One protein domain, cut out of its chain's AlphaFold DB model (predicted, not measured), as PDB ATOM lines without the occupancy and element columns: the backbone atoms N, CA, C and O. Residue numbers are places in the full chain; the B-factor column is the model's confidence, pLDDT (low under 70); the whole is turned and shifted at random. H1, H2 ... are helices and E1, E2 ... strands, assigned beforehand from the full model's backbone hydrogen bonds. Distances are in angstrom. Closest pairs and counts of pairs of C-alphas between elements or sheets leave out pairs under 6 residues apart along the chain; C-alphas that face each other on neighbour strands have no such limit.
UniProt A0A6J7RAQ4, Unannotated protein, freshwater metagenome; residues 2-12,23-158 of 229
ATOM      1  N   VAL A   2     -44.864  61.914  24.032       60.97
ATOM      2  CA  VAL A   2     -44.634  61.064  25.214       60.97
ATOM      3  C   VAL A   2     -45.815  60.102  25.339       60.97
ATOM      4  O   VAL A   2     -46.959  60.534  25.189       60.97
ATOM      5  N   ALA A   3     -45.549  58.812  25.548       78.88
ATOM      6  CA  ALA A   3     -46.612  57.828  25.719       78.88
ATOM      7  C   ALA A   3     -47.481  58.202  26.942       78.88
ATOM      8  O   ALA A   3     -46.908  58.596  27.958       78.88
ATOM      9  N   PRO A   4     -48.827  58.107  26.880       80.75
ATOM     10  CA  PRO A   4     -49.715  58.613  27.936       80.75
ATOM     11  C   PRO A   4     -49.364  58.144  29.356       80.75
ATOM     12  O   PRO A   4     -49.369  58.956  30.276       80.75
ATOM     13  N   TYR A   5     -48.946  56.883  29.511       81.94
ATOM     14  CA  TYR A   5     -48.568  56.298  30.803       81.94
ATOM     15  C   TYR A   5     -47.364  56.986  31.468       81.94
ATOM     16  O   TYR A   5     -47.302  57.092  32.689       81.94
ATOM     17  N   LEU A   6     -46.421  57.535  30.691       86.25
ATOM     18  CA  LEU A   6     -45.249  58.229  31.243       86.25
ATOM     19  C   LEU A   6     -45.619  59.552  31.918       86.25
ATOM     20  O   LEU A   6     -44.864  60.046  32.745       86.25
ATOM     21  N   GLN A   7     -46.777  60.129  31.590       88.31
ATOM     22  CA  GLN A   7     -47.243  61.359  32.231       88.31
ATOM     23  C   GLN A   7     -47.703  61.134  33.673       88.31
ATOM     24  O   GLN A   7     -47.934  62.112  34.373       88.31
ATOM     25  N   ARG A   8     -47.884  59.878  34.102       87.94
ATOM     26  CA  ARG A   8     -48.275  59.536  35.474       87.94
ATOM     27  C   ARG A   8     -47.082  59.291  36.398       87.94
ATOM     28  O   ARG A   8     -47.214  59.437  37.605       87.94
ATOM     29  N   HIS A   9     -45.917  58.967  35.836       89.69
ATOM     30  CA  HIS A   9     -44.713  58.679  36.616       89.69
ATOM     31  C   HIS A   9     -44.259  59.838  37.523       89.69
ATOM     32  O   HIS A   9     -43.927  59.564  38.671       89.69
ATOM     33  N   PRO A  10     -44.260  61.125  37.102       90.62
ATOM     34  CA  PRO A  10     -43.806  62.213  37.975       90.62
ATOM     35  C   PRO A  10     -44.542  62.291  39.319       90.62
ATOM     36  O   PRO A  10     -43.912  62.621  40.318       90.62
ATOM     37  N   ASP A  11     -45.827  61.926  39.354       87.81
ATOM     38  CA  ASP A  11     -46.648  61.929  40.574       87.81
ATOM     39  C   ASP A  11     -46.271  60.799  41.549       87.81
ATOM     40  O   ASP A  11     -46.582  60.869  42.735       87.81
ATOM     41  N   GLN A  12     -45.617  59.748  41.048       89.00
ATOM     42  CA  GLN A  12     -45.184  58.574  41.809       89.00
ATOM     43  C   GLN A  12     -43.660  58.495  41.952       89.00
ATOM     44  O   GLN A  12     -43.154  57.616  42.650       89.00
ATOM     45  N   VAL A  23     -28.383  57.190  44.382       94.06
ATOM     46  CA  VAL A  23     -29.351  56.675  43.403       94.06
ATOM     47  C   VAL A  23     -28.600  55.916  42.313       94.06
ATOM     48  O   VAL A  23     -27.591  56.405  41.792       94.06
ATOM     49  N   ARG A  24     -29.068  54.715  41.974       96.25
ATOM     50  CA  ARG A  24     -28.502  53.858  40.926       96.25
ATOM     51  C   ARG A  24     -29.621  53.268  40.062       96.25
ATOM     52  O   ARG A  24     -30.309  52.357  40.514       96.25
ATOM     53  N   PRO A  25     -29.829  53.781  38.840       95.69
ATOM     54  CA  PRO A  25     -30.741  53.157  37.890       95.69
ATOM     55  C   PRO A  25     -30.119  51.886  37.301       95.69
ATOM     56  O   PRO A  25     -28.904  51.831  37.108       95.69
ATOM     57  N   GLU A  26     -30.955  50.894  36.992       95.00
ATOM     58  CA  GLU A  26     -30.584  49.671  36.256       95.00
ATOM     59  C   GLU A  26     -29.334  48.938  36.794       95.00
ATOM     60  O   GLU A  26     -28.539  48.382  36.028       95.00
ATOM     61  N   CYS A  27     -29.138  48.936  38.117       92.94
ATOM     62  CA  CYS A  27     -27.990  48.301  38.765       92.94
ATOM     63  C   CYS A  27     -28.167  46.778  38.815       92.94
ATOM     64  O   CYS A  27     -29.176  46.287  39.311       92.94
ATOM     65  N   ALA A  28     -27.200  46.020  38.298       93.75
ATOM     66  CA  ALA A  28     -27.241  44.564  38.376       93.75
ATOM     67  C   ALA A  28     -26.826  44.087  39.774       93.75
ATOM     68  O   ALA A  28     -25.754  44.438  40.260       93.75
ATOM     69  N   ILE A  29     -27.653  43.240  40.375       94.19
ATOM     70  CA  ILE A  29     -27.395  42.562  41.643       94.19
ATOM     71  C   ILE A  29     -27.254  41.081  41.310       94.19
ATOM     72  O   ILE A  29     -28.187  40.486  40.769       94.19
ATOM     73  N   THR A  30     -26.087  40.506  41.593       93.00
ATOM     74  CA  THR A  30     -25.783  39.100  41.301       93.00
ATOM     75  C   THR A  30     -25.312  38.403  42.561       93.00
ATOM     76  O   THR A  30     -24.447  38.923  43.265       93.00
ATOM     77  N   VAL A  31     -25.869  37.227  42.826       92.56
ATOM     78  CA  VAL A  31     -25.450  36.344  43.914       92.56
ATOM     79  C   VAL A  31     -25.287  34.927  43.401       92.56
ATOM     80  O   VAL A  31     -25.924  34.529  42.426       92.56
ATOM     81  N   HIS A  32     -24.446  34.171  44.090       92.44
ATOM     82  CA  HIS A  32     -24.308  32.740  43.901       92.44
ATOM     83  C   HIS A  32     -24.896  32.044  45.127       92.44
ATOM     84  O   HIS A  32     -24.375  32.192  46.230       92.44
ATOM     85  N   ASP A  33     -25.993  31.323  44.929       89.00
ATOM     86  CA  ASP A  33     -26.517  30.379  45.906       89.00
ATOM     87  C   ASP A  33     -25.773  29.056  45.710       89.00
ATOM     88  O   ASP A  33     -26.016  28.332  44.744       89.00
ATOM     89  N   THR A  34     -24.821  28.778  46.597       90.19
ATOM     90  CA  THR A  34     -23.973  27.582  46.518       90.19
ATOM     91  C   THR A  34     -24.703  26.302  46.899       90.19
ATOM     92  O   THR A  34     -24.250  25.225  46.517       90.19
ATOM     93  N   ASP A  35     -25.798  26.398  47.654       86.75
ATOM     94  CA  ASP A  35     -26.566  25.226  48.075       86.75
ATOM     95  C   ASP A  35     -27.457  24.734  46.933       86.75
ATOM     96  O   ASP A  35     -27.599  23.527  46.725       86.75
ATOM     97  N   ALA A  36     -28.006  25.671  46.156       85.25
ATOM     98  CA  ALA A  36     -28.756  25.369  44.943       85.25
ATOM     99  C   ALA A  36     -27.874  25.226  43.682       85.25
ATOM    100  O   ALA A  36     -28.360  24.723  42.672       85.25
ATOM    101  N   ASP A  37     -26.608  25.661  43.734       89.06
ATOM    102  CA  ASP A  37     -25.695  25.819  42.584       89.06
ATOM    103  C   ASP A  37     -26.294  26.723  41.487       89.06
ATOM    104  O   ASP A  37     -26.340  26.396  40.298       89.06
ATOM    105  N   ILE A  38     -26.824  27.880  41.907       89.19
ATOM    106  CA  ILE A  38     -27.523  28.837  41.036       89.19
ATOM    107  C   ILE A  38     -26.902  30.219  41.159       89.19
ATOM    108  O   ILE A  38     -26.746  30.771  42.247       89.19
ATOM    109  N   ILE A  39     -26.643  30.841  40.011       92.56
ATOM    110  CA  ILE A  39     -26.344  32.270  39.942       92.56
ATOM    111  C   ILE A  39     -27.651  33.021  39.689       92.56
ATOM    112  O   ILE A  39     -28.261  32.892  38.625       92.56
ATOM    113  N   LEU A  40     -28.081  33.819  40.664       91.75
ATOM    114  CA  LEU A  40     -29.244  34.688  40.539       91.75
ATOM    115  C   LEU A  40     -28.783  36.112  40.235       91.75
ATOM    116  O   LEU A  40     -28.146  36.757  41.065       91.75
ATOM    117  N   THR A  41     -29.180  36.620  39.072       92.88
ATOM    118  CA  THR A  41     -28.996  38.023  38.698       92.88
ATOM    119  C   THR A  41     -30.350  38.696  38.524       92.88
ATOM    120  O   THR A  41     -31.202  38.221  37.773       92.88
ATOM    121  N   THR A  42     -30.530  39.847  39.164       92.81
ATOM    122  CA  THR A  42     -31.617  40.782  38.860       92.81
ATOM    123  C   THR A  42     -31.042  42.145  38.503       92.81
ATOM    124  O   THR A  42     -29.916  42.476  38.868       92.81
ATOM    125  N   ARG A  43     -31.805  42.947  37.767       96.12
ATOM    126  CA  ARG A  43     -31.408  44.299  37.375       96.12
ATOM    127  C   ARG A  43     -32.596  45.232  37.565       96.12
ATOM    128  O   ARG A  43     -33.323  45.456  36.597       96.12
ATOM    129  N   PRO A  44     -32.819  45.716  38.798       96.44
ATOM    130  CA  PRO A  44     -33.964  46.550  39.088       96.44
ATOM    131  C   PRO A  44     -33.888  47.876  38.356       96.44
ATOM    132  O   PRO A  44     -32.798  48.415  38.154       96.44
ATOM    133  N   ASP A  45     -35.047  48.425  38.007       96.50
ATOM    134  CA  ASP A  45     -35.122  49.700  37.293       96.50
ATOM    135  C   ASP A  45     -34.486  50.836  38.120       96.50
ATOM    136  O   ASP A  45     -33.819  51.716  37.565       96.50
ATOM    137  N   LEU A  46     -34.607  50.788  39.454       96.69
ATOM    138  CA  LEU A  46     -34.016  51.771  40.360       96.69
ATOM    139  C   LEU A  46     -33.614  51.178  41.715       96.69
ATOM    140  O   LEU A  46     -34.369  50.430  42.329       96.69
ATOM    141  N   VAL A  47     -32.460  51.605  42.227       96.94
ATOM    142  CA  VAL A  47     -32.024  51.399  43.611       96.94
ATOM    143  C   VAL A  47     -31.722  52.754  44.249       96.94
ATOM    144  O   VAL A  47     -31.012  53.578  43.667       96.94
ATOM    145  N   ILE A  48     -32.246  52.984  45.448       95.31
ATOM    146  CA  ILE A  48     -31.975  54.164  46.271       95.31
ATOM    147  C   ILE A  48     -31.450  53.696  47.626       95.31
ATOM    148  O   ILE A  48     -32.136  52.958  48.331       95.31
ATOM    149  N   GLU A  49     -30.267  54.166  48.006       94.19
ATOM    150  CA  GLU A  49     -29.770  54.050  49.377       94.19
ATOM    151  C   GLU A  49     -30.308  55.209  50.218       94.19
ATOM    152  O   GLU A  49     -30.341  56.368  49.784       94.19
ATOM    153  N   ARG A  50     -30.740  54.884  51.431       91.25
ATOM    154  CA  ARG A  50     -31.217  55.825  52.439       91.25
ATOM    155  C   ARG A  50     -30.514  55.530  53.753       91.25
ATOM    156  O   ARG A  50     -30.454  54.373  54.163       91.25
ATOM    157  N   SER A  51     -30.078  56.562  54.456       88.75
ATOM    158  CA  SER A  51     -29.622  56.430  55.835       88.75
ATOM    159  C   SER A  51     -30.811  56.481  56.799       88.75
ATOM    160  O   SER A  51     -31.651  57.382  56.715       88.75
ATOM    161  N   VAL A  52     -30.907  55.513  57.714       87.31
ATOM    162  CA  VAL A  52     -31.861  55.559  58.831       87.31
ATOM    163  C   VAL A  52     -31.114  55.657  60.158       87.31
ATOM    164  O   VAL A  52     -30.090  54.984  60.331       87.31
ATOM    165  N   PRO A  53     -31.638  56.438  61.125       85.88
ATOM    166  CA  PRO A  53     -31.021  56.557  62.432       85.88
ATOM    167  C   PRO A  53     -30.791  55.201  63.093       85.88
ATOM    168  O   PRO A  53     -31.673  54.330  63.123       85.88
ATOM    169  N   GLY A  54     -29.594  55.039  63.648       80.25
ATOM    170  CA  GLY A  54     -29.289  53.921  64.526       80.25
ATOM    171  C   GLY A  54     -30.143  53.948  65.796       80.25
ATOM    172  O   GLY A  54     -30.725  54.967  66.181       80.25
ATOM    173  N   SER A  55     -30.190  52.817  66.505       81.44
ATOM    174  CA  SER A  55     -30.642  52.831  67.904       81.44
ATOM    175  C   SER A  55     -29.758  53.786  68.727       81.44
ATOM    176  O   SER A  55     -28.602  53.989  68.358       81.44
ATOM    177  N   PRO A  56     -30.235  54.369  69.845       84.81
ATOM    178  CA  PRO A  56     -29.432  55.296  70.642       84.81
ATOM    179  C   PRO A  56     -28.037  54.737  70.972       84.81
ATOM    180  O   PRO A  56     -27.917  53.723  71.658       84.81
ATOM    181  N   GLY A  57     -26.983  55.400  70.481       81.50
ATOM    182  CA  GLY A  57     -25.585  54.973  70.645       81.50
ATOM    183  C   GLY A  57     -25.016  54.094  69.518       81.50
ATOM    184  O   GLY A  57     -23.833  53.770  69.566       81.50
ATOM    185  N   ALA A  58     -25.814  53.740  68.510       83.88
ATOM    186  CA  ALA A  58     -25.374  53.081  67.281       83.88
ATOM    187  C   ALA A  58     -25.238  54.102  66.132       83.88
ATOM    188  O   ALA A  58     -25.953  55.107  66.133       83.88
ATOM    189  N   PRO A  59     -24.333  53.869  65.162       86.88
ATOM    190  CA  PRO A  59     -24.270  54.683  63.954       86.88
ATOM    191  C   PRO A  59     -25.541  54.515  63.118       86.88
ATOM    192  O   PRO A  59     -26.250  53.510  63.238       86.88
ATOM    193  N   ASP A  60     -25.795  55.484  62.243       90.31
ATOM    194  CA  ASP A  60     -26.809  55.335  61.207       90.31
ATOM    195  C   ASP A  60     -26.472  54.142  60.308       90.31
ATOM    196  O   ASP A  60     -25.302  53.785  60.123       90.31
ATOM    197  N   ARG A  61     -27.510  53.505  59.768       90.19
ATOM    198  CA  ARG A  61     -27.365  52.334  58.901       90.19
ATOM    199  C   ARG A  61     -27.997  52.593  57.536       90.19
ATOM    200  O   ARG A  61     -29.003  53.302  57.467       90.19
ATOM    201  N   PRO A  62     -27.453  51.998  56.465       92.44
ATOM    202  CA  PRO A  62     -28.089  52.064  55.163       92.44
ATOM    203  C   PRO A  62     -29.342  51.189  55.142       92.44
ATOM    204  O   PRO A  62     -29.392  50.117  55.741       92.44
ATOM    205  N   THR A  63     -30.337  51.649  54.403       94.25
ATOM    206  CA  THR A  63     -31.525  50.909  53.984       94.25
ATOM    207  C   THR A  63     -31.738  51.165  52.507       94.25
ATOM    208  O   THR A  63     -31.332  52.203  51.980       94.25
ATOM    209  N   PHE A  64     -32.408  50.242  51.834       95.88
ATOM    210  CA  PHE A  64     -32.594  50.328  50.396       95.88
ATOM    211  C   PHE A  64     -34.066  50.461  50.035       95.88
ATOM    212  O   PHE A  64     -34.950  49.904  50.686       95.88
ATOM    213  N   LEU A  65     -34.323  51.243  48.997       96.00
ATOM    214  CA  LEU A  65     -35.544  51.182  48.213       96.00
ATOM    215  C   LEU A  65     -35.154  50.650  46.841       96.00
ATOM    216  O   LEU A  65     -34.398  51.298  46.118       96.00
ATOM    217  N   ILE A  66     -35.654  49.471  46.492       97.44
ATOM    218  CA  ILE A  66     -35.551  48.927  45.135       97.44
ATOM    219  C   ILE A  66     -36.894  49.122  44.452       97.44
ATOM    220  O   ILE A  66     -37.913  48.756  45.025       97.44
ATOM    221  N   ARG A  67     -36.913  49.664  43.235       96.94
ATOM    222  CA  ARG A  67     -38.140  49.844  42.463       96.94
ATOM    223  C   ARG A  67     -38.058  49.186  41.095       96.94
ATOM    224  O   ARG A  67     -37.087  49.345  40.360       96.94
ATOM    225  N   GLU A  68     -39.142  48.497  40.769       96.88
ATOM    226  CA  GLU A  68     -39.478  47.955  39.459       96.88
ATOM    227  C   GLU A  68     -40.632  48.753  38.856       96.88
ATOM    228  O   GLU A  68     -41.628  48.996  39.528       96.88
ATOM    229  N   THR A  69     -40.558  49.097  37.579       94.75
ATOM    230  CA  THR A  69     -41.620  49.785  36.846       94.75
ATOM    231  C   THR A  69     -42.149  48.875  35.744       94.75
ATOM    232  O   THR A  69     -41.401  48.259  34.978       94.75
ATOM    233  N   LYS A  70     -43.475  48.757  35.639       92.38
ATOM    234  CA  LYS A  70     -44.142  47.979  34.588       92.38
ATOM    235  C   LYS A  70     -45.281  48.773  33.976       92.38
ATOM    236  O   LYS A  70     -46.096  49.373  34.669       92.38
ATOM    237  N   THR A  71     -45.348  48.753  32.649       89.19
ATOM    238  CA  THR A  71     -46.439  49.374  31.897       89.19
ATOM    239  C   THR A  71     -47.537  48.349  31.643       89.19
ATOM    240  O   THR A  71     -47.268  47.206  31.267       89.19
ATOM    241  N   LEU A  72     -48.791  48.741  31.856       82.56
ATOM    242  CA  LEU A  72     -49.949  47.866  31.698       82.56
ATOM    243  C   LEU A  72     -50.819  48.344  30.535       82.56
ATOM    244  O   LEU A  72     -51.162  49.519  30.429       82.56
ATOM    245  N   THR A  73     -51.195  47.426  29.641       67.50
ATOM    246  CA  THR A  73     -51.949  47.774  28.422       67.50
ATOM    247  C   THR A  73     -53.474  47.814  28.627       67.50
ATOM    248  O   THR A  73     -54.172  48.289  27.741       67.50
ATOM    249  N   MET A  74     -54.028  47.376  29.769       51.56
ATOM    250  CA  MET A  74     -55.460  47.502  30.118       51.56
ATOM    251  C   MET A  74     -55.679  47.489  31.641       51.56
ATOM    252  O   MET A  74     -54.814  46.984  32.350       51.56
ATOM    253  N   ARG A  75     -56.839  48.008  32.095       50.88
ATOM    254  CA  ARG A  75     -57.413  48.078  33.466       50.88
ATOM    255  C   ARG A  75     -57.167  46.841  34.356       50.88
ATOM    256  O   ARG A  75     -58.088  46.083  34.646       50.88
ATOM    257  N   ARG A  76     -55.923  46.603  34.762       53.28
ATOM    258  CA  ARG A  76     -55.521  45.464  35.602       53.28
ATOM    259  C   ARG A  76     -55.007  45.876  36.972       53.28
ATOM    260  O   ARG A  76     -54.638  45.009  37.744       53.28
ATOM    261  N   LEU A  77     -54.994  47.172  37.266       52.75
ATOM    262  CA  LEU A  77     -54.605  47.679  38.578       52.75
ATOM    263  C   LEU A  77     -55.628  47.332  39.663       52.75
ATOM    264  O   LEU A  77     -55.270  47.139  40.819       52.75
ATOM    265  N   GLU A  78     -56.898  47.187  39.289       51.72
ATOM    266  CA  GLU A  78     -57.945  46.805  40.228       51.72
ATOM    267  C   GLU A  78     -57.819  45.303  40.552       51.72
ATOM    268  O   GLU A  78     -58.027  44.455  39.685       51.72
ATOM    269  N   ALA A  79     -57.482  44.997  41.811       53.38
ATOM    270  CA  ALA A  79     -57.463  43.665  42.436       53.38
ATOM    271  C   ALA A  79     -56.178  42.821  42.331       53.38
ATOM    272  O   ALA A  79     -56.268  41.599  42.243       53.38
ATOM    273  N   HIS A  80     -54.991  43.429  42.385       65.50
ATOM    274  CA  HIS A  80     -53.795  42.651  42.735       65.50
ATOM    275  C   HIS A  80     -53.449  42.944  44.192       65.50
ATOM    276  O   HIS A  80     -53.003  44.041  44.519       65.50
ATOM    277  N   ASP A  81     -53.711  41.981  45.071       83.06
ATOM    278  CA  ASP A  81     -53.125  41.996  46.405       83.06
ATOM    279  C   ASP A  81     -51.600  41.796  46.314       83.06
ATOM    280  O   ASP A  81     -51.067  41.347  45.292       83.06
ATOM    281  N   GLU A  82     -50.891  42.149  47.383       85.38
ATOM    282  CA  GLU A  82     -49.427  42.096  47.458       85.38
ATOM    283  C   GLU A  82     -48.862  40.721  47.075       85.38
ATOM    284  O   GLU A  82     -47.914  40.629  46.293       85.38
ATOM    285  N   ILE A  83     -49.479  39.639  47.558       87.81
ATOM    286  CA  ILE A  83     -49.017  38.271  47.305       87.81
ATOM    287  C   ILE A  83     -49.206  37.921  45.827       87.81
ATOM    288  O   ILE A  83     -48.296  37.386  45.187       87.81
ATOM    289  N   SER A  84     -50.348  38.285  45.241       89.44
ATOM    290  CA  SER A  84     -50.585  38.120  43.805       89.44
ATOM    291  C   SER A  84     -49.549  38.862  42.948       89.44
ATOM    292  O   SER A  84     -49.130  38.339  41.912       89.44
ATOM    293  N   LEU A  85     -49.084  40.046  43.368       91.75
ATOM    294  CA  LEU A  85     -48.027  40.789  42.666       91.75
ATOM    295  C   LEU A  85     -46.667  40.101  42.766       91.75
ATOM    296  O   LEU A  85     -45.992  39.956  41.746       91.75
ATOM    297  N   ILE A  86     -46.295  39.622  43.955       94.12
ATOM    298  CA  ILE A  86     -45.073  38.832  44.170       94.12
ATOM    299  C   ILE A  86     -45.071  37.588  43.270       94.12
ATOM    300  O   ILE A  86     -44.048  37.234  42.678       94.12
ATOM    301  N   HIS A  87     -46.222  36.933  43.113       90.38
ATOM    302  CA  HIS A  87     -46.351  35.808  42.193       90.38
ATOM    303  C   HIS A  87     -46.287  36.229  40.729       90.38
ATOM    304  O   HIS A  87     -45.668  35.527  39.935       90.38
ATOM    305  N   HIS A  88     -46.912  37.336  40.335       89.88
ATOM    306  CA  HIS A  88     -46.963  37.745  38.931       89.88
ATOM    307  C   HIS A  88     -45.627  38.292  38.411       89.88
ATOM    308  O   HIS A  88     -45.306  38.116  37.235       89.88
ATOM    309  N   PHE A  89     -44.847  38.927  39.285       92.81
ATOM    310  CA  PHE A  89     -43.623  39.641  38.948       92.81
ATOM    311  C   PHE A  89     -42.412  38.996  39.642       92.81
ATOM    312  O   PHE A  89     -41.989  39.463  40.700       92.81
ATOM    313  N   PRO A  90     -41.819  37.932  39.064       92.38
ATOM    314  CA  PRO A  90     -40.734  37.185  39.707       92.38
ATOM    315  C   PRO A  90     -39.501  38.042  40.024       92.38
ATOM    316  O   PRO A  90     -38.797  37.752  40.984       92.38
ATOM    317  N   GLN A  91     -39.261  39.123  39.281       94.19
ATOM    318  CA  GLN A  91     -38.183  40.068  39.574       94.19
ATOM    319  C   GLN A  91     -38.385  40.824  40.902       94.19
ATOM    320  O   GLN A  91     -37.409  41.104  41.593       94.19
ATOM    321  N   VAL A  92     -39.638  41.073  41.312       96.00
ATOM    322  CA  VAL A  92     -39.961  41.626  42.639       96.00
ATOM    323  C   VAL A  92     -39.661  40.589  43.716       96.00
ATOM    324  O   VAL A  92     -38.988  40.902  44.694       96.00
ATOM    325  N   ALA A  93     -40.095  39.338  43.515       96.50
ATOM    326  CA  ALA A  93     -39.794  38.247  44.440       96.50
ATOM    327  C   ALA A  93     -38.275  38.050  44.615       96.50
ATOM    328  O   ALA A  93     -37.800  37.930  45.742       96.50
ATOM    329  N   ALA A  94     -37.509  38.092  43.520       96.31
ATOM    330  CA  ALA A  94     -36.051  38.016  43.548       96.31
ATOM    331  C   ALA A  94     -35.425  39.182  44.329       96.31
ATOM    332  O   ALA A  94     -34.609  38.942  45.215       96.31
ATOM    333  N   ALA A  95     -35.837  40.428  44.071       97.19
ATOM    334  CA  ALA A  95     -35.334  41.594  44.802       97.19
ATOM    335  C   ALA A  95     -35.631  41.519  46.312       97.19
ATOM    336  O   ALA A  95     -34.754  41.829  47.119       97.19
ATOM    337  N   ILE A  96     -36.831  41.060  46.694       97.88
ATOM    338  CA  ILE A  96     -37.205  40.840  48.100       97.88
ATOM    339  C   ILE A  96     -36.290  39.791  48.731       97.88
ATOM    340  O   ILE A  96     -35.748  40.038  49.803       97.88
ATOM    341  N   CYS A  97     -36.092  38.644  48.074       96.81
ATOM    342  CA  CYS A  97     -35.251  37.569  48.606       96.81
ATOM    343  C   CYS A  97     -33.798  38.020  48.796       96.81
ATOM    344  O   CYS A  97     -33.222  37.760  49.849       96.81
ATOM    345  N   LEU A  98     -33.234  38.728  47.813       96.12
ATOM    346  CA  LEU A  98     -31.862  39.235  47.863       96.12
ATOM    347  C   LEU A  98     -31.666  40.210  49.023       96.12
ATOM    348  O   LEU A  98     -30.794  39.997  49.863       96.12
ATOM    349  N   LEU A  99     -32.503  41.246  49.111       96.44
ATOM    350  CA  LEU A  99     -32.395  42.200  50.210       96.44
ATOM    351  C   LEU A  99     -32.659  41.536  51.562       96.44
ATOM    352  O   LEU A  99     -31.914  41.795  52.496       96.44
ATOM    353  N   ALA A 100     -33.670  40.667  51.679       96.81
ATOM    354  CA  ALA A 100     -33.999  39.981  52.933       96.81
ATOM    355  C   ALA A 100     -32.890  39.030  53.411       96.81
ATOM    356  O   ALA A 100     -32.801  38.749  54.603       96.81
ATOM    357  N   ALA A 101     -32.041  38.545  52.503       94.25
ATOM    358  CA  ALA A 101     -30.831  37.801  52.837       94.25
ATOM    359  C   ALA A 101     -29.641  38.708  53.213       94.25
ATOM    360  O   ALA A 101     -28.538  38.221  53.443       94.25
ATOM    361  N   GLY A 102     -29.851  40.024  53.273       95.50
ATOM    362  CA  GLY A 102     -28.840  41.005  53.648       95.50
ATOM    363  C   GLY A 102     -27.892  41.384  52.514       95.50
ATOM    364  O   GLY A 102     -26.842  41.954  52.792       95.50
ATOM    365  N   VAL A 103     -28.214  41.091  51.251       95.88
ATOM    366  CA  VAL A 103     -27.373  41.489  50.111       95.88
ATOM    367  C   VAL A 103     -27.378  43.011  49.981       95.88
ATOM    368  O   VAL A 103     -28.440  43.609  49.810       95.88
ATOM    369  N   ASP A 104     -26.199  43.638  50.017       95.88
ATOM    370  CA  ASP A 104     -26.036  45.052  49.669       95.88
ATOM    371  C   ASP A 104     -26.094  45.230  48.137       95.88
ATOM    372  O   ASP A 104     -25.196  44.757  47.431       95.88
ATOM    373  N   PRO A 105     -27.109  45.925  47.590       95.06
ATOM    374  CA  PRO A 105     -27.244  46.112  46.146       95.06
ATOM    375  C   PRO A 105     -26.116  46.922  45.504       95.06
ATOM    376  O   PRO A 105     -25.929  46.851  44.292       95.06
ATOM    377  N   LEU A 106     -25.429  47.763  46.282       94.81
ATOM    378  CA  LEU A 106     -24.465  48.743  45.783       94.81
ATOM    379  C   LEU A 106     -23.016  48.368  46.106       94.81
ATOM    380  O   LEU A 106     -22.101  48.924  45.497       94.81
ATOM    381  N   SER A 107     -22.810  47.431  47.034       92.50
ATOM    382  CA  SER A 107     -21.490  46.976  47.479       92.50
ATOM    383  C   SER A 107     -21.412  45.441  47.508       92.50
ATOM    384  O   SER A 107     -21.649  44.838  48.557       92.50
ATOM    385  N   PRO A 108     -21.045  44.783  46.393       87.88
ATOM    386  CA  PRO A 108     -20.885  43.329  46.349       87.88
ATOM    387  C   PRO A 108     -19.965  42.813  47.465       87.88
ATOM    388  O   PRO A 108     -18.929  43.409  47.754       87.88
ATOM    389  N   GLY A 109     -20.338  41.704  48.102       86.44
ATOM    390  CA  GLY A 109     -19.604  41.137  49.244       86.44
ATOM    391  C   GLY A 109     -20.008  41.701  50.610       86.44
ATOM    392  O   GLY A 109     -19.667  41.106  51.632       86.44
ATOM    393  N   ARG A 110     -20.736  42.824  50.664       91.88
ATOM    394  CA  ARG A 110     -21.195  43.414  51.923       91.88
ATOM    395  C   ARG A 110     -22.567  42.870  52.319       91.88
ATOM    396  O   ARG A 110     -23.486  42.820  51.506       91.88
ATOM    397  N   VAL A 111     -22.688  42.527  53.601       92.31
ATOM    398  CA  VAL A 111     -23.953  42.146  54.236       92.31
ATOM    399  C   VAL A 111     -24.511  43.330  55.022       92.31
ATOM    400  O   VAL A 111     -23.769  44.025  55.725       92.31
ATOM    401  N   ILE A 112     -25.813  43.564  54.902       93.56
ATOM    402  CA  ILE A 112     -26.559  44.622  55.587       93.56
ATOM    403  C   ILE A 112     -27.684  44.039  56.443       93.56
ATOM    404  O   ILE A 112     -28.153  42.927  56.212       93.56
ATOM    405  N   ASP A 113     -28.145  44.826  57.411       93.62
ATOM    406  CA  ASP A 113     -29.427  44.585  58.068       93.62
ATOM    407  C   ASP A 113     -30.566  44.964  57.096       93.62
ATOM    408  O   ASP A 113     -30.628  46.125  56.678       93.62
ATOM    409  N   PRO A 114     -31.455  44.029  56.711       94.19
ATOM    410  CA  PRO A 114     -32.558  44.328  55.803       94.19
ATOM    411  C   PRO A 114     -33.626  45.243  56.412       94.19
ATOM    412  O   PRO A 114     -34.411  45.827  55.659       94.19
ATOM    413  N   SER A 115     -33.683  45.385  57.741       92.75
ATOM    414  CA  SER A 115     -34.775  46.086  58.415       92.75
ATOM    415  C   SER A 115     -34.898  47.557  58.018       92.75
ATOM    416  O   SER A 115     -33.944  48.337  58.093       92.75
ATOM    417  N   GLY A 116     -36.115  47.963  57.651       93.12
ATOM    418  CA  GLY A 116     -36.430  49.277  57.087       93.12
ATOM    419  C   GLY A 116     -36.216  49.405  55.572       93.12
ATOM    420  O   GLY A 116     -36.566  50.440  54.997       93.12
ATOM    421  N   SER A 117     -35.677  48.381  54.903       96.06
ATOM    422  CA  SER A 117     -35.606  48.344  53.438       96.06
ATOM    423  C   SER A 117     -36.944  47.921  52.822       96.06
ATOM    424  O   SER A 117     -37.760  47.235  53.443       96.06
ATOM    425  N   VAL A 118     -37.184  48.366  51.589       97.06
ATOM    426  CA  VAL A 118     -38.458  48.201  50.882       97.06
ATOM    427  C   VAL A 118     -38.192  47.853  49.419       97.06
ATOM    428  O   VAL A 118     -37.315  48.439  48.783       97.06
ATOM    429  N   VAL A 119     -38.980  46.934  48.870       97.94
ATOM    430  CA  VAL A 119     -39.077  46.721  47.419       97.94
ATOM    431  C   VAL A 119     -40.396  47.299  46.936       97.94
ATOM    432  O   VAL A 119     -41.408  47.165  47.607       97.94
ATOM    433  N   GLU A 120     -40.416  47.942  45.782       97.38
ATOM    434  CA  GLU A 120     -41.606  48.566  45.221       97.38
ATOM    435  C   GLU A 120     -41.836  48.111  43.786       97.38
ATOM    436  O   GLU A 120     -40.895  47.937  43.010       97.38
ATOM    437  N   ILE A 121     -43.107  47.986  43.413       96.06
ATOM    438  CA  ILE A 121     -43.517  47.897  42.018       96.06
ATOM    439  C   ILE A 121     -44.415  49.075  41.659       96.06
ATOM    440  O   ILE A 121     -45.492  49.268  42.222       96.06
ATOM    441  N   GLU A 122     -43.958  49.865  40.701       94.62
ATOM    442  CA  GLU A 122     -44.725  50.907  40.043       94.62
ATOM    443  C   GLU A 122     -45.443  50.319  38.827       94.62
ATOM    444  O   GLU A 122     -44.836  49.800  37.886       94.62
ATOM    445  N   LEU A 123     -46.763  50.425  38.836       92.19
ATOM    446  CA  LEU A 123     -47.635  49.991  37.759       92.19
ATOM    447  C   LEU A 123     -48.167  51.232  37.043       92.19
ATOM    448  O   LEU A 123     -48.943  51.997  37.612       92.19
ATOM    449  N   LEU A 124     -47.742  51.428  35.795       90.44
ATOM    450  CA  LEU A 124     -48.132  52.561  34.955       90.44
ATOM    451  C   LEU A 124     -49.206  52.129  33.953       90.44
ATOM    452  O   LEU A 124     -48.929  51.408  32.988       90.44
ATOM    453  N   GLY A 125     -50.437  52.578  34.181       85.81
ATOM    454  CA  GLY A 125     -51.546  52.473  33.245       85.81
ATOM    455  C   GLY A 125     -51.632  53.686  32.318       85.81
ATOM    456  O   GLY A 125     -50.874  54.649  32.418       85.81
ATOM    457  N   ALA A 126     -52.555  53.634  31.356       82.62
ATOM    458  CA  ALA A 126     -52.771  54.750  30.432       82.62
ATOM    459  C   ALA A 126     -53.340  55.993  31.136       82.62
ATOM    460  O   ALA A 126     -52.991  57.119  30.774       82.62
ATOM    461  N   ASP A 127     -54.197  55.770  32.135       82.62
ATOM    462  CA  ASP A 127     -54.934  56.819  32.838       82.62
ATOM    463  C   ASP A 127     -54.461  56.990  34.289       82.62
ATOM    464  O   ASP A 127     -54.538  58.097  34.823       82.62
ATOM    465  N   ASP A 128     -53.908  55.937  34.891       85.38
ATOM    466  CA  ASP A 128     -53.546  55.828  36.300       85.38
ATOM    467  C   ASP A 128     -52.110  55.319  36.514       85.38
ATOM    468  O   ASP A 128     -51.448  54.802  35.613       85.38
ATOM    469  N   ALA A 129     -51.618  55.501  37.737       88.94
ATOM    470  CA  ALA A 129     -50.401  54.877  38.229       88.94
ATOM    471  C   ALA A 129     -50.586  54.496  39.695       88.94
ATOM    472  O   ALA A 129     -51.252  55.211  40.446       88.94
ATOM    473  N   SER A 130     -49.972  53.393  40.106       89.88
ATOM    474  CA  SER A 130     -49.898  53.012  41.515       89.88
ATOM    475  C   SER A 130     -48.522  52.475  41.853       89.88
ATOM    476  O   SER A 130     -47.902  51.807  41.026       89.88
ATOM    477  N   VAL A 131     -48.111  52.659  43.099       92.81
ATOM    478  CA  VAL A 131     -46.946  51.990  43.669       92.81
ATOM    479  C   VAL A 131     -47.423  51.055  44.769       92.81
ATOM    480  O   VAL A 131     -48.182  51.470  45.644       92.81
ATOM    481  N   VAL A 132     -46.983  49.800  44.721       94.38
ATOM    482  CA  VAL A 132     -47.146  48.847  45.824       94.38
ATOM    483  C   VAL A 132     -45.782  48.611  46.450       94.38
ATOM    484  O   VAL A 132     -44.819  48.339  45.734       94.38
ATOM    485  N   ALA A 133     -45.711  48.750  47.771       95.94
ATOM    486  CA  ALA A 133     -44.490  48.649  48.554       95.94
ATOM    487  C   ALA A 133     -44.506  47.383  49.415       95.94
ATOM    488  O   ALA A 133     -45.492  47.083  50.077       95.94
ATOM    489  N   PHE A 134     -43.384  46.677  49.430       97.62
ATOM    490  CA  PHE A 134     -43.155  45.424  50.132       97.62
ATOM    491  C   PHE A 134     -42.098  45.669  51.210       97.62
ATOM    492  O   PHE A 134     -40.904  45.773  50.911       97.62
ATOM    493  N   ALA A 135     -42.541  45.826  52.456       96.50
ATOM    494  CA  ALA A 135     -41.648  46.032  53.591       96.50
ATOM    495  C   ALA A 135     -40.963  44.715  53.974       96.50
ATOM    496  O   ALA A 135     -41.631  43.704  54.177       96.50
ATOM    497  N   LEU A 136     -39.636  44.730  54.114       96.31
ATOM    498  CA  LEU A 136     -38.884  43.520  54.473       96.31
ATOM    499  C   LEU A 136     -38.995  43.145  55.954       96.31
ATOM    500  O   LEU A 136     -38.655  42.027  56.328       96.31
ATOM    501  N   ASP A 137     -39.515  44.055  56.780       95.38
ATOM    502  CA  ASP A 137     -39.863  43.777  58.175       95.38
ATOM    503  C   ASP A 137     -41.145  42.934  58.310       95.38
ATOM    504  O   ASP A 137     -41.431  42.430  59.396       95.38
ATOM    505  N   ASP A 138     -41.922  42.768  57.229       96.81
ATOM    506  CA  ASP A 138     -43.067  41.862  57.212       96.81
ATOM    507  C   ASP A 138     -42.617  40.436  56.829       96.81
ATOM    508  O   ASP A 138     -42.303  40.163  55.661       96.81
ATOM    509  N   PRO A 139     -42.622  39.476  57.774       96.00
ATOM    510  CA  PRO A 139     -42.214  38.107  57.484       96.00
ATOM    511  C   PRO A 139     -43.132  37.409  56.469       96.00
ATOM    512  O   PRO A 139     -42.682  36.481  55.795       96.00
ATOM    513  N   HIS A 140     -44.393  37.832  56.318       96.50
ATOM    514  CA  HIS A 140     -45.305  37.257  55.329       96.50
ATOM    515  C   HIS A 140     -44.908  37.633  53.900       96.50
ATOM    516  O   HIS A 140     -44.966  36.780  53.013       96.50
ATOM    517  N   VAL A 141     -44.442  38.866  53.689       96.62
ATOM    518  CA  VAL A 141     -43.914  39.340  52.400       96.62
ATOM    519  C   VAL A 141     -42.676  38.539  52.006       96.62
ATOM    520  O   VAL A 141     -42.607  38.002  50.897       96.62
ATOM    521  N   VAL A 142     -41.718  38.397  52.927       97.69
ATOM    522  CA  VAL A 142     -40.478  37.645  52.679       97.69
ATOM    523  C   VAL A 142     -40.778  36.170  52.405       97.69
ATOM    524  O   VAL A 142     -40.230  35.588  51.466       97.69
ATOM    525  N   LEU A 143     -41.681  35.558  53.177       97.31
ATOM    526  CA  LEU A 143     -42.077  34.165  52.978       97.31
ATOM    527  C   LEU A 143     -42.781  33.951  51.630       97.31
ATOM    528  O   LEU A 143     -42.467  32.989  50.931       97.31
ATOM    529  N   ALA A 144     -43.694  34.845  51.240       96.69
ATOM    530  CA  ALA A 144     -44.380  34.773  49.951       96.69
ATOM    531  C   ALA A 144     -43.399  34.907  48.776       96.69
ATOM    532  O   ALA A 144     -43.501  34.163  47.799       96.69
ATOM    533  N   ALA A 145     -42.416  35.806  48.883       97.38
ATOM    534  CA  ALA A 145     -41.377  35.973  47.872       97.38
ATOM    535  C   ALA A 145     -40.512  34.718  47.722       97.38
ATOM    536  O   ALA A 145     -40.343  34.231  46.603       97.38
ATOM    537  N   ARG A 146     -40.046  34.148  48.842       96.06
ATOM    538  CA  ARG A 146     -39.266  32.901  48.848       96.06
ATOM    539  C   ARG A 146     -40.049  31.746  48.236       96.06
ATOM    540  O   ARG A 146     -39.531  31.070  47.356       96.06
ATOM    541  N   ALA A 147     -41.306  31.559  48.639       95.06
ATOM    542  CA  ALA A 147     -42.157  30.502  48.095       95.06
ATOM    543  C   ALA A 147     -42.405  30.675  46.585       95.06
ATOM    544  O   ALA A 147     -42.295  29.712  45.828       95.06
ATOM    545  N   SER A 148     -42.696  31.903  46.140       94.19
ATOM    546  CA  SER A 148     -42.898  32.230  44.722       94.19
ATOM    547  C   SER A 148     -41.652  31.940  43.882       94.19
ATOM    548  O   SER A 148     -41.758  31.359  42.800       94.19
ATOM    549  N   LEU A 149     -40.469  32.329  44.372       93.06
ATOM    550  CA  LEU A 149     -39.213  32.119  43.659       93.06
ATOM    551  C   LEU A 149     -38.818  30.640  43.646       93.06
ATOM    552  O   LEU A 149     -38.546  30.108  42.573       93.06
ATOM    553  N   ALA A 150     -38.875  29.964  44.796       91.50
ATOM    554  CA  ALA A 150     -38.554  28.544  44.916       91.50
ATOM    555  C   ALA A 150     -39.417  27.689  43.980       91.50
ATOM    556  O   ALA A 150     -38.873  26.912  43.210       91.50
ATOM    557  N   GLN A 151     -40.739  27.900  43.951       89.81
ATOM    558  CA  GLN A 151     -41.631  27.154  43.054       89.81
ATOM    559  C   GLN A 151     -41.240  27.302  41.574       89.81
ATOM    560  O   GLN A 151     -41.341  26.354  40.801       89.81
ATOM    561  N   ARG A 152     -40.811  28.497  41.158       87.81
ATOM    562  CA  ARG A 152     -40.435  28.775  39.764       87.81
ATOM    563  C   ARG A 152     -39.073  28.197  39.401       87.81
ATOM    564  O   ARG A 152     -38.887  27.765  38.269       87.81
ATOM    565  N   VAL A 153     -38.131  28.263  40.335       89.38
ATOM    566  CA  VAL A 153     -36.756  27.807  40.138       89.38
ATOM    567  C   VAL A 153     -36.679  26.284  40.202       89.38
ATOM    568  O   VAL A 153     -36.045  25.697  39.337       89.38
ATOM    569  N   ASP A 154     -37.381  25.648  41.139       87.81
ATOM    570  CA  ASP A 154     -37.428  24.187  41.302       87.81
ATOM    571  C   ASP A 154     -37.898  23.489  40.018       87.81
ATOM    572  O   ASP A 154     -37.236  22.586  39.506       87.81
ATOM    573  N   GLU A 155     -38.978  23.999  39.413       82.88
ATOM    574  CA  GLU A 155     -39.472  23.498  38.129       82.88
ATOM    575  C   GLU A 155     -38.468  23.659  36.983       82.88
ATOM    576  O   GLU A 155     -38.576  22.940  35.997       82.88
ATOM    577  N   TRP A 156     -37.537  24.611  37.063       86.12
ATOM    578  CA  TRP A 156     -36.581  24.879  35.992       86.12
ATOM    579  C   TRP A 156     -35.273  24.107  36.168       86.12
ATOM    580  O   TRP A 156     -34.773  23.528  35.209       86.12
ATOM    581  N   VAL A 157     -34.738  24.070  37.387       87.12
ATOM    582  CA  VAL A 157     -33.460  23.417  37.712       87.12
ATOM    583  C   VAL A 157     -33.537  21.905  37.514       87.12
ATOM    584  O   VAL A 157     -32.554  21.279  37.122       87.12
ATOM    585  N   HIS A 158     -34.707  21.315  37.759       85.31
ATOM    586  CA  HIS A 158     -34.912  19.872  37.660       85.31
ATOM    587  C   HIS A 158     -35.587  19.420  36.356       85.31
ATOM    588  O   HIS A 158     -35.811  18.222  36.186       85.31
TER     589      HIS A 158
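What this domain is: This is residues 2 to 12 and 23 to 158 of the 229 residues of the protein "Unannotated protein" of freshwater metagenome (UniProt A0A6J7RAQ4). A twisted sheet of five strands forms a wall, and the helix H4 lies along one face of it, between the sheet and the long last helix H5, which crosses H4 steeply. The hairpin E2 and E3 is a small separate sheet at the side of H4, H3 packs on H5, and the two one-turn helices H1 and H2 are at one end of the wall, H2 on the face opposite to H4. The printed part has 147 residues, with five named helices and seven named strands in the order H1 H2 E1 E2 E3 E4 E5 H3 H4 E6 E7 H5. The class is mixed, helices and strands; the large sheet runs E1 E4 E5 E6 E7 and is mixed, the small one antiparallel. The whole is compact, with a radius of gyration of the C-alphas of 16.1 A and spans of 45 by 45 by 26 A.

Where its parts are: The large sheet has E1, residues 23 to 25; E4, residues 46 to 52, 19.0 A long; E5, residues 61 to 71, the longest strand at 33.2 A; E6, residues 118 to 124, 19.1 A; and E7, residues 129 to 135, 19.8 A. E5 begins at C-alpha 61 (-27.365, 52.334, 58.901) and ends at C-alpha 71 (-46.439, 49.374, 31.897). The small sheet has E2, residues 29 to 33, 12.9 A, and E3, residues 38 to 42, 12.8 A. The helices are H1, residues 4 to 7; H2, residues 9 to 12; H3, residues 82 to 88, 9.9 A; H4, residues 90 to 100, 15.1 A; and H5, residues 139 to 157, 26.1 A, ending at C-alpha 157 (-33.460, 23.417, 37.712).

How they stand to each other: In the large sheet E1 and E7 are the edge strands. E1 is antiparallel to E4, with N 24 and O 47 at 2.8 A. E4 and E5 form an antiparallel hairpin, with N 48 and O 65 at 2.8 A. E5 and E6 are parallel, with N 120 and O 66 at 2.7 A. E6 and E7 form a hairpin, with N 134 and O 119 at 2.7 A. E5, H3 and H4, and E6 make a strand-helix-strand unit, two parallel neighbour strands with helices between them in the chain, and its crossover is right-handed. H4 is on the sheet at a height of 9.0 A, over E6 and along the strands, at 7 degrees on the local plane; the closest C-alphas are those of Ile 96 and Val 119, 6.2 A. H5 touches H4 with residues 142 to 149 alone, opposite ways at a steep tilt of 58 degrees, closest at the C-alphas of Ala 93 and Ala 145, 4.4 A. H5 also touches H3 with residues 141 to 148 alone, the same way at a shallow tilt of 12 degrees, closest at the C-alphas of His 87 and Ser 148, 5.6 A. H3 and H4 only just touch, with 3 pairs of C-alphas within 8 A, and only at the corner. E2 and E3 form a hairpin, with N 31 and O 40 at 2.9 A; the closest C-alphas of E3 and H4 are those of Thr 42 and Gln 91, 6.6 A. H2 is on the sheet on the opposite face from H4, at a height of 8.4 A, while H1 only grazes the sheet with residues 4 to 7. In H3 and H4 every O i to N i+4 pair is within hydrogen-bond range, in H5 13 of 15; H1 and H2 are too short for such a pair.

The domain as a whole: The two C-alphas farthest apart are those of Gly 57 and Met 74, 50.9 A. Residues 13 to 22 are not printed, and C-alphas 12 and 23 are 16.0 A apart across this cut. Of the links that are printed whole, H4 to E6 is long, residues 101 to 117. The mean pLDDT of the printed part is 89.7; residue 2 and residues 73 to 80 are under 70.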